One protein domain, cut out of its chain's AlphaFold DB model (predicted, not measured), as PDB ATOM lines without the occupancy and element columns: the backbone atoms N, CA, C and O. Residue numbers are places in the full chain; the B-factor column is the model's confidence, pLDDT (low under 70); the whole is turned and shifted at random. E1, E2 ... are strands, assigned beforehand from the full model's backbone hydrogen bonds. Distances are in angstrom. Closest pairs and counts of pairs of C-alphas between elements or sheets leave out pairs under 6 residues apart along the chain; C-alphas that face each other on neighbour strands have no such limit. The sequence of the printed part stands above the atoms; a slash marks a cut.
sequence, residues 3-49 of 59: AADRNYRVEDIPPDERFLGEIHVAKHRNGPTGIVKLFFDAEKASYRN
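This is residues 3 to 49 of the 59 residues of the protein "Replicative DNA helicase" of Candidatus Magasanikbacteria bacterium GW2011_GWA2_45_39 (UniProt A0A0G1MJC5). Little regular structure: a small, twisted sheet of three strands, made by a long hairpin E1-E2 and a short E3 folded back on the far end of E2, with a long tail before it. The hairpin's tip, residues 27 to 32, sticks out at one end, and residues 3 to 9 and 11 to 16 stand free. The 47 printed residues hold E1, E2 and E3, an antiparallel meander, each strand the neighbour of the one before; the class is all strand, with 17 residues in named elements. The whole is loose, radius of gyration of the C-alphas 13.1 A, and spans 40 by 23 by 17 A.

E2, residues 34 to 41, is 21.6 A long. E1, residues 20 to 25, is 16.2 A long and begins at C-alpha 20 (9.260, 26.467, 90.026). E3, residues 46 to 48, ends at C-alpha 48 (10.074, 20.139, 97.837).

E2 is the inner strand, with staggered pairing. Its residues 34 to 39 pair with E1, N 23 and O 36 being 2.8 A apart. Its residues 39 to 41 pair with E3, N 41 and O 46 being 2.8 A apart.

The printed part has no cut and no long link. Nine residues are under pLDDT 70, among them 15 to 17.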
ATOM      1  N   ALA A   3      16.868  31.666  84.929       60.12
ATOM      2  CA  ALA A   3      17.820  32.070  85.973       60.12
ATOM      3  C   ALA A   3      19.297  32.156  85.529       60.12
ATOM      4  O   ALA A   3      20.125  32.669  86.273       60.12
ATOM      5  N   ALA A   4      19.644  31.649  84.342       63.88
ATOM      6  CA  ALA A   4      20.996  31.767  83.784       63.88
ATOM      7  C   ALA A   4      21.160  33.015  82.897       63.88
ATOM      8  O   ALA A   4      22.262  33.295  82.426       63.88
ATOM      9  N   ASP A   5      20.067  33.742  82.643       70.69
ATOM     10  CA  ASP A   5      20.101  34.978  81.874       70.69
ATOM     11  C   ASP A   5      20.666  36.124  82.725       70.69
ATOM     12  O   ASP A   5      20.331  36.274  83.902       70.69
ATOM     13  N   ARG A   6      21.535  36.953  82.132       66.06
ATOM     14  CA  ARG A   6      22.186  38.074  82.838       66.06
ATOM     15  C   ARG A   6      21.186  39.145  83.289       66.06
ATOM     16  O   ARG A   6      21.539  39.953  84.143       66.06
ATOM     17  N   ASN A   7      19.973  39.157  82.739       69.38
ATOM     18  CA  ASN A   7      18.896  40.075  83.090       69.38
ATOM     19  C   ASN A   7      17.768  39.369  83.870       69.38
ATOM     20  O   ASN A   7      16.587  39.649  83.672       69.38
ATOM     21  N   TYR A   8      18.117  38.427  84.751       66.69
ATOM     22  CA  TYR A   8      17.151  37.788  85.641       66.69
ATOM     23  C   TYR A   8      16.640  38.780  86.695       66.69
ATOM     24  O   TYR A   8      17.330  39.099  87.666       66.69
ATOM     25  N   ARG A   9      15.405  39.256  86.512       73.25
ATOM     26  CA  ARG A   9      14.666  40.040  87.507       73.25
ATOM     27  C   ARG A   9      13.539  39.194  88.055       73.25
ATOM     28  O   ARG A   9      12.686  38.725  87.311       73.25
ATOM     29  N   VAL A  10      13.524  39.017  89.371       66.25
ATOM     30  CA  VAL A  10      12.503  38.205  90.048       66.25
ATOM     31  C   VAL A  10      11.097  38.792  89.825       66.25
ATOM     32  O   VAL A  10      10.108  38.066  89.793       66.25
ATOM     33  N   GLU A  11      11.015  40.110  89.640       71.50
ATOM     34  CA  GLU A  11       9.808  40.904  89.374       71.50
ATOM     35  C   GLU A  11       9.133  40.559  88.036       71.50
ATOM     36  O   GLU A  11       7.912  40.608  87.948       71.50
ATOM     37  N   ASP A  12       9.912  40.141  87.033       74.06
ATOM     38  CA  ASP A  12       9.434  39.746  85.696       74.06
ATOM     39  C   ASP A  12       8.969  38.275  85.636       74.06
ATOM     40  O   ASP A  12       8.606  37.751  84.576       74.06
ATOM     41  N   ILE A  13       9.012  37.567  86.768       71.00
ATOM     42  CA  ILE A  13       8.600  36.168  86.861       71.00
ATOM     43  C   ILE A  13       7.177  36.130  87.413       71.00
ATOM     44  O   ILE A  13       6.951  36.656  88.509       71.00
ATOM     45  N   PRO A  14       6.233  35.483  86.702       75.25
ATOM     46  CA  PRO A  14       4.894  35.250  87.218       75.25
ATOM     47  C   PRO A  14       4.971  34.644  88.624       75.25
ATOM     48  O   PRO A  14       5.833  33.790  88.864       75.25
ATOM     49  N   PRO A  15       4.099  35.049  89.561       69.69
ATOM     50  CA  PRO A  15       4.116  34.516  90.924       69.69
ATOM     51  C   PRO A  15       4.036  32.980  90.951       69.69
ATOM     52  O   PRO A  15       4.695  32.359  91.782       69.69
ATOM     53  N   ASP A  16       3.337  32.376  89.986       67.50
ATOM     54  CA  ASP A  16       3.225  30.924  89.797       67.50
ATOM     55  C   ASP A  16       4.528  30.235  89.341       67.50
ATOM     56  O   ASP A  16       4.750  29.062  89.634       67.50
ATOM     57  N   GLU A  17       5.421  30.945  88.644       69.62
ATOM     58  CA  GLU A  17       6.698  30.407  88.142       69.62
ATOM     59  C   GLU A  17       7.887  30.736  89.054       69.62
ATOM     60  O   GLU A  17       8.947  30.121  88.939       69.62
ATOM     61  N   ARG A  18       7.727  31.689  89.979       73.94
ATOM     62  CA  ARG A  18       8.811  32.215  90.827       73.94
ATOM     63  C   ARG A  18       9.488  31.146  91.688       73.94
ATOM     64  O   ARG A  18      10.675  31.262  91.982       73.94
ATOM     65  N   PHE A  19       8.744  30.114  92.067       82.44
ATOM     66  CA  PHE A  19       9.227  29.014  92.900       82.44
ATOM     67  C   PHE A  19       9.251  27.676  92.154       82.44
ATOM     68  O   PHE A  19       9.334  26.621  92.780       82.44
ATOM     69  N   LEU A  20       9.173  27.685  90.821       83.50
ATOM     70  CA  LEU A  20       9.260  26.467  90.026       83.50
ATOM     71  C   LEU A  20      10.729  26.126  89.744       83.50
ATOM     72  O   LEU A  20      11.418  26.817  88.998       83.50
ATOM     73  N   GLY A  21      11.207  25.040  90.342       85.19
ATOM     74  CA  GLY A  21      12.532  24.482  90.102       85.19
ATOM     75  C   GLY A  21      12.510  23.385  89.038       85.19
ATOM     76  O   GLY A  21      11.655  22.503  89.071       85.19
ATOM     77  N   GLU A  22      13.479  23.399  88.121       87.69
ATOM     78  CA  GLU A  22      13.649  22.364  87.094       87.69
ATOM     79  C   GLU A  22      14.968  21.608  87.293       87.69
ATOM     80  O   GLU A  22      16.052  22.190  87.250       87.69
ATOM     81  N   ILE A  23      14.887  20.290  87.481       87.06
ATOM     82  CA  ILE A  23      16.045  19.397  87.581       87.06
ATOM     83  C   ILE A  23      16.200  18.635  86.266       87.06
ATOM     84  O   ILE A  23      15.323  17.867  85.874       87.06
ATOM     85  N   HIS A  24      17.339  18.824  85.599       90.12
ATOM     86  CA  HIS A  24      17.671  18.163  84.336       90.12
ATOM     87  C   HIS A  24      18.544  16.929  84.595       90.12
ATOM     88  O   HIS A  24      19.743  17.031  84.857       90.12
ATOM     89  N   VAL A  25      17.951  15.745  84.488       89.56
ATOM     90  CA  VAL A  25      18.653  14.464  84.612       89.56
ATOM     91  C   VAL A  25      19.297  14.124  83.268       89.56
ATOM     92  O   VAL A  25      18.685  13.479  82.421       89.56
ATOM     93  N   ALA A  26      20.534  14.583  83.063       91.81
ATOM     94  CA  ALA A  26      21.253  14.419  81.794       91.81
ATOM     95  C   ALA A  26      21.783  12.994  81.561       91.81
ATOM     96  O   ALA A  26      21.875  12.541  80.422       91.81
ATOM     97  N   LYS A  27      22.156  12.285  82.632       91.12
ATOM     98  CA  LYS A  27      22.618  10.894  82.575       91.12
ATOM     99  C   LYS A  27      22.071  10.123  83.762       91.12
ATOM    100  O   LYS A  27      22.209  10.557  84.901       91.12
ATOM    101  N   HIS A  28      21.511   8.956  83.485       91.94
ATOM    102  CA  HIS A  28      21.076   8.011  84.498       91.94
ATOM    103  C   HIS A  28      21.450   6.597  84.034       91.94
ATOM    104  O   HIS A  28      21.162   6.219  82.903       91.94
ATOM    105  N   ARG A  29      22.143   5.827  84.885       89.75
ATOM    106  CA  ARG A  29      22.782   4.555  84.488       89.75
ATOM    107  C   ARG A  29      21.773   3.466  84.097       89.75
ATOM    108  O   ARG A  29      22.025   2.746  83.144       89.75
ATOM    109  N   ASN A  30      20.642   3.384  84.808       85.81
ATOM    110  CA  ASN A  30      19.633   2.319  84.673       85.81
ATOM    111  C   ASN A  30      18.192   2.867  84.669       85.81
ATOM    112  O   ASN A  30      17.313   2.327  85.332       85.81
ATOM    113  N   GLY A  31      17.941   4.014  84.047       85.00
ATOM    114  CA  GLY A  31      16.655   4.685  84.243       85.00
ATOM    115  C   GLY A  31      16.513   5.957  83.431       85.00
ATOM    116  O   GLY A  31      17.446   6.334  82.722       85.00
ATOM    117  N   PRO A  32      15.333   6.582  83.497       90.56
ATOM    118  CA  PRO A  32      14.970   7.641  82.580       90.56
ATOM    119  C   PRO A  32      15.791   8.904  82.839       90.56
ATOM    120  O   PRO A  32      15.922   9.380  83.965       90.56
ATOM    121  N   THR A  33      16.323   9.467  81.762       93.56
ATOM    122  CA  THR A  33      16.762  10.862  81.705       93.56
ATOM    123  C   THR A  33      15.560  11.755  81.421       93.56
ATOM    124  O   THR A  33      14.616  11.327  80.756       93.56
ATOM    125  N   GLY A  34      15.584  13.004  81.874       89.06
ATOM    126  CA  GLY A  34      14.468  13.916  81.645       89.06
ATOM    127  C   GLY A  34      14.520  15.162  82.510       89.06
ATOM    128  O   GLY A  34      15.534  15.457  83.142       89.06
ATOM    129  N   ILE A  35      13.409  15.892  82.524       89.44
ATOM    130  CA  ILE A  35      13.248  17.115  83.309       89.44
ATOM    131  C   ILE A  35      12.209  16.847  84.392       89.44
ATOM    132  O   ILE A  35      11.089  16.421  84.099       89.44
ATOM    133  N   VAL A  36      12.576  17.103  85.644       87.94
ATOM    134  CA  VAL A  36      11.677  16.999  86.794       87.94
ATOM    135  C   VAL A  36      11.387  18.403  87.302       87.94
ATOM    136  O   VAL A  36      12.308  19.153  87.614       87.94
ATOM    137  N   LYS A  37      10.103  18.753  87.382       86.88
ATOM    138  CA  LYS A  37       9.632  20.018  87.953       86.88
ATOM    139  C   LYS A  37       9.318  19.815  89.435       86.88
ATOM    140  O   LYS A  37       8.571  18.892  89.767       86.88
ATOM    141  N   LEU A  38       9.890  20.647  90.298       87.81
ATOM    142  CA  LEU A  38       9.704  20.646  91.752       87.81
ATOM    143  C   LEU A  38       9.442  22.068  92.252       87.81
ATOM    144  O   LEU A  38       9.678  23.039  91.539       87.81
ATOM    145  N   PHE A  39       8.976  22.190  93.490       87.56
ATOM    146  CA  PHE A  39       8.871  23.477  94.162       87.56
ATOM    147  C   PHE A  39      10.223  23.826  94.787       87.56
ATOM    148  O   PHE A  39      10.832  22.987  95.454       87.56
ATOM    149  N   PHE A  40      10.695  25.050  94.591       86.62
ATOM    150  CA  PHE A  40      11.903  25.579  95.206       86.62
ATOM    151  C   PHE A  40      11.533  26.475  96.394       86.62
ATOM    152  O   PHE A  40      11.019  27.578  96.229       86.62
ATOM    153  N   ASP A  41      11.811  25.987  97.601       86.12
ATOM    154  CA  ASP A  41      11.690  26.735  98.851       86.12
ATOM    155  C   ASP A  41      12.934  27.619  99.016       86.12
ATOM    156  O   ASP A  41      14.014  27.141  99.381       86.12
ATOM    157  N   ALA A  42      12.775  28.907  98.708       83.38
ATOM    158  CA  ALA A  42      13.855  29.887  98.733       83.38
ATOM    159  C   ALA A  42      14.362  30.194 100.152       83.38
ATOM    160  O   ALA A  42      15.545  30.485 100.313       83.38
ATOM    161  N   GLU A  43      13.510  30.096 101.179       88.00
ATOM    162  CA  GLU A  43      13.901  30.371 102.570       88.00
ATOM    163  C   GLU A  43      14.851  29.300 103.105       88.00
ATOM    164  O   GLU A  43      15.770  29.590 103.870       88.00
ATOM    165  N   LYS A  44      14.639  28.050 102.682       87.69
ATOM    166  CA  LYS A  44      15.443  26.898 103.109       87.69
ATOM    167  C   LYS A  44      16.442  26.426 102.056       87.69
ATOM    168  O   LYS A  44      17.097  25.410 102.277       87.69
ATOM    169  N   ALA A  45      16.529  27.122 100.920       85.75
ATOM    170  CA  ALA A  45      17.328  26.739  99.756       85.75
ATOM    171  C   ALA A  45      17.171  25.245  99.398       85.75
ATOM    172  O   ALA A  45      18.150  24.520  99.212       85.75
ATOM    173  N   SER A  46      15.924  24.764  99.355       85.06
ATOM    174  CA  SER A  46      15.615  23.332  99.244       85.06
ATOM    175  C   SER A  46      14.526  23.053  98.213       85.06
ATOM    176  O   SER A  46      13.645  23.877  97.984       85.06
ATOM    177  N   TYR A  47      14.570  21.872  97.595       87.56
ATOM    178  CA  TYR A  47      13.497  21.410  96.720       87.56
ATOM    179  C   TYR A  47      12.474  20.617  97.526       87.56
ATOM    180  O   TYR A  47      12.837  19.716  98.285       87.56
ATOM    181  N   ARG A  48      11.195  20.928  97.330       86.75
ATOM    182  CA  ARG A  48      10.074  20.139  97.837       86.75
ATOM    183  C   ARG A  48       9.310  19.526  96.678       86.75
ATOM    184  O   ARG A  48       9.207  20.101  95.592       86.75
ATOM    185  N   ASN A  49       8.762  18.343  96.915       84.56
ATOM    186  CA  ASN A  49       7.892  17.700  95.949       84.56
ATOM    187  C   ASN A  49       6.690  18.617  95.705       84.56
ATOM    188  O   ASN A  49       6.036  19.047  96.651       84.56
TER     189      ASN A  49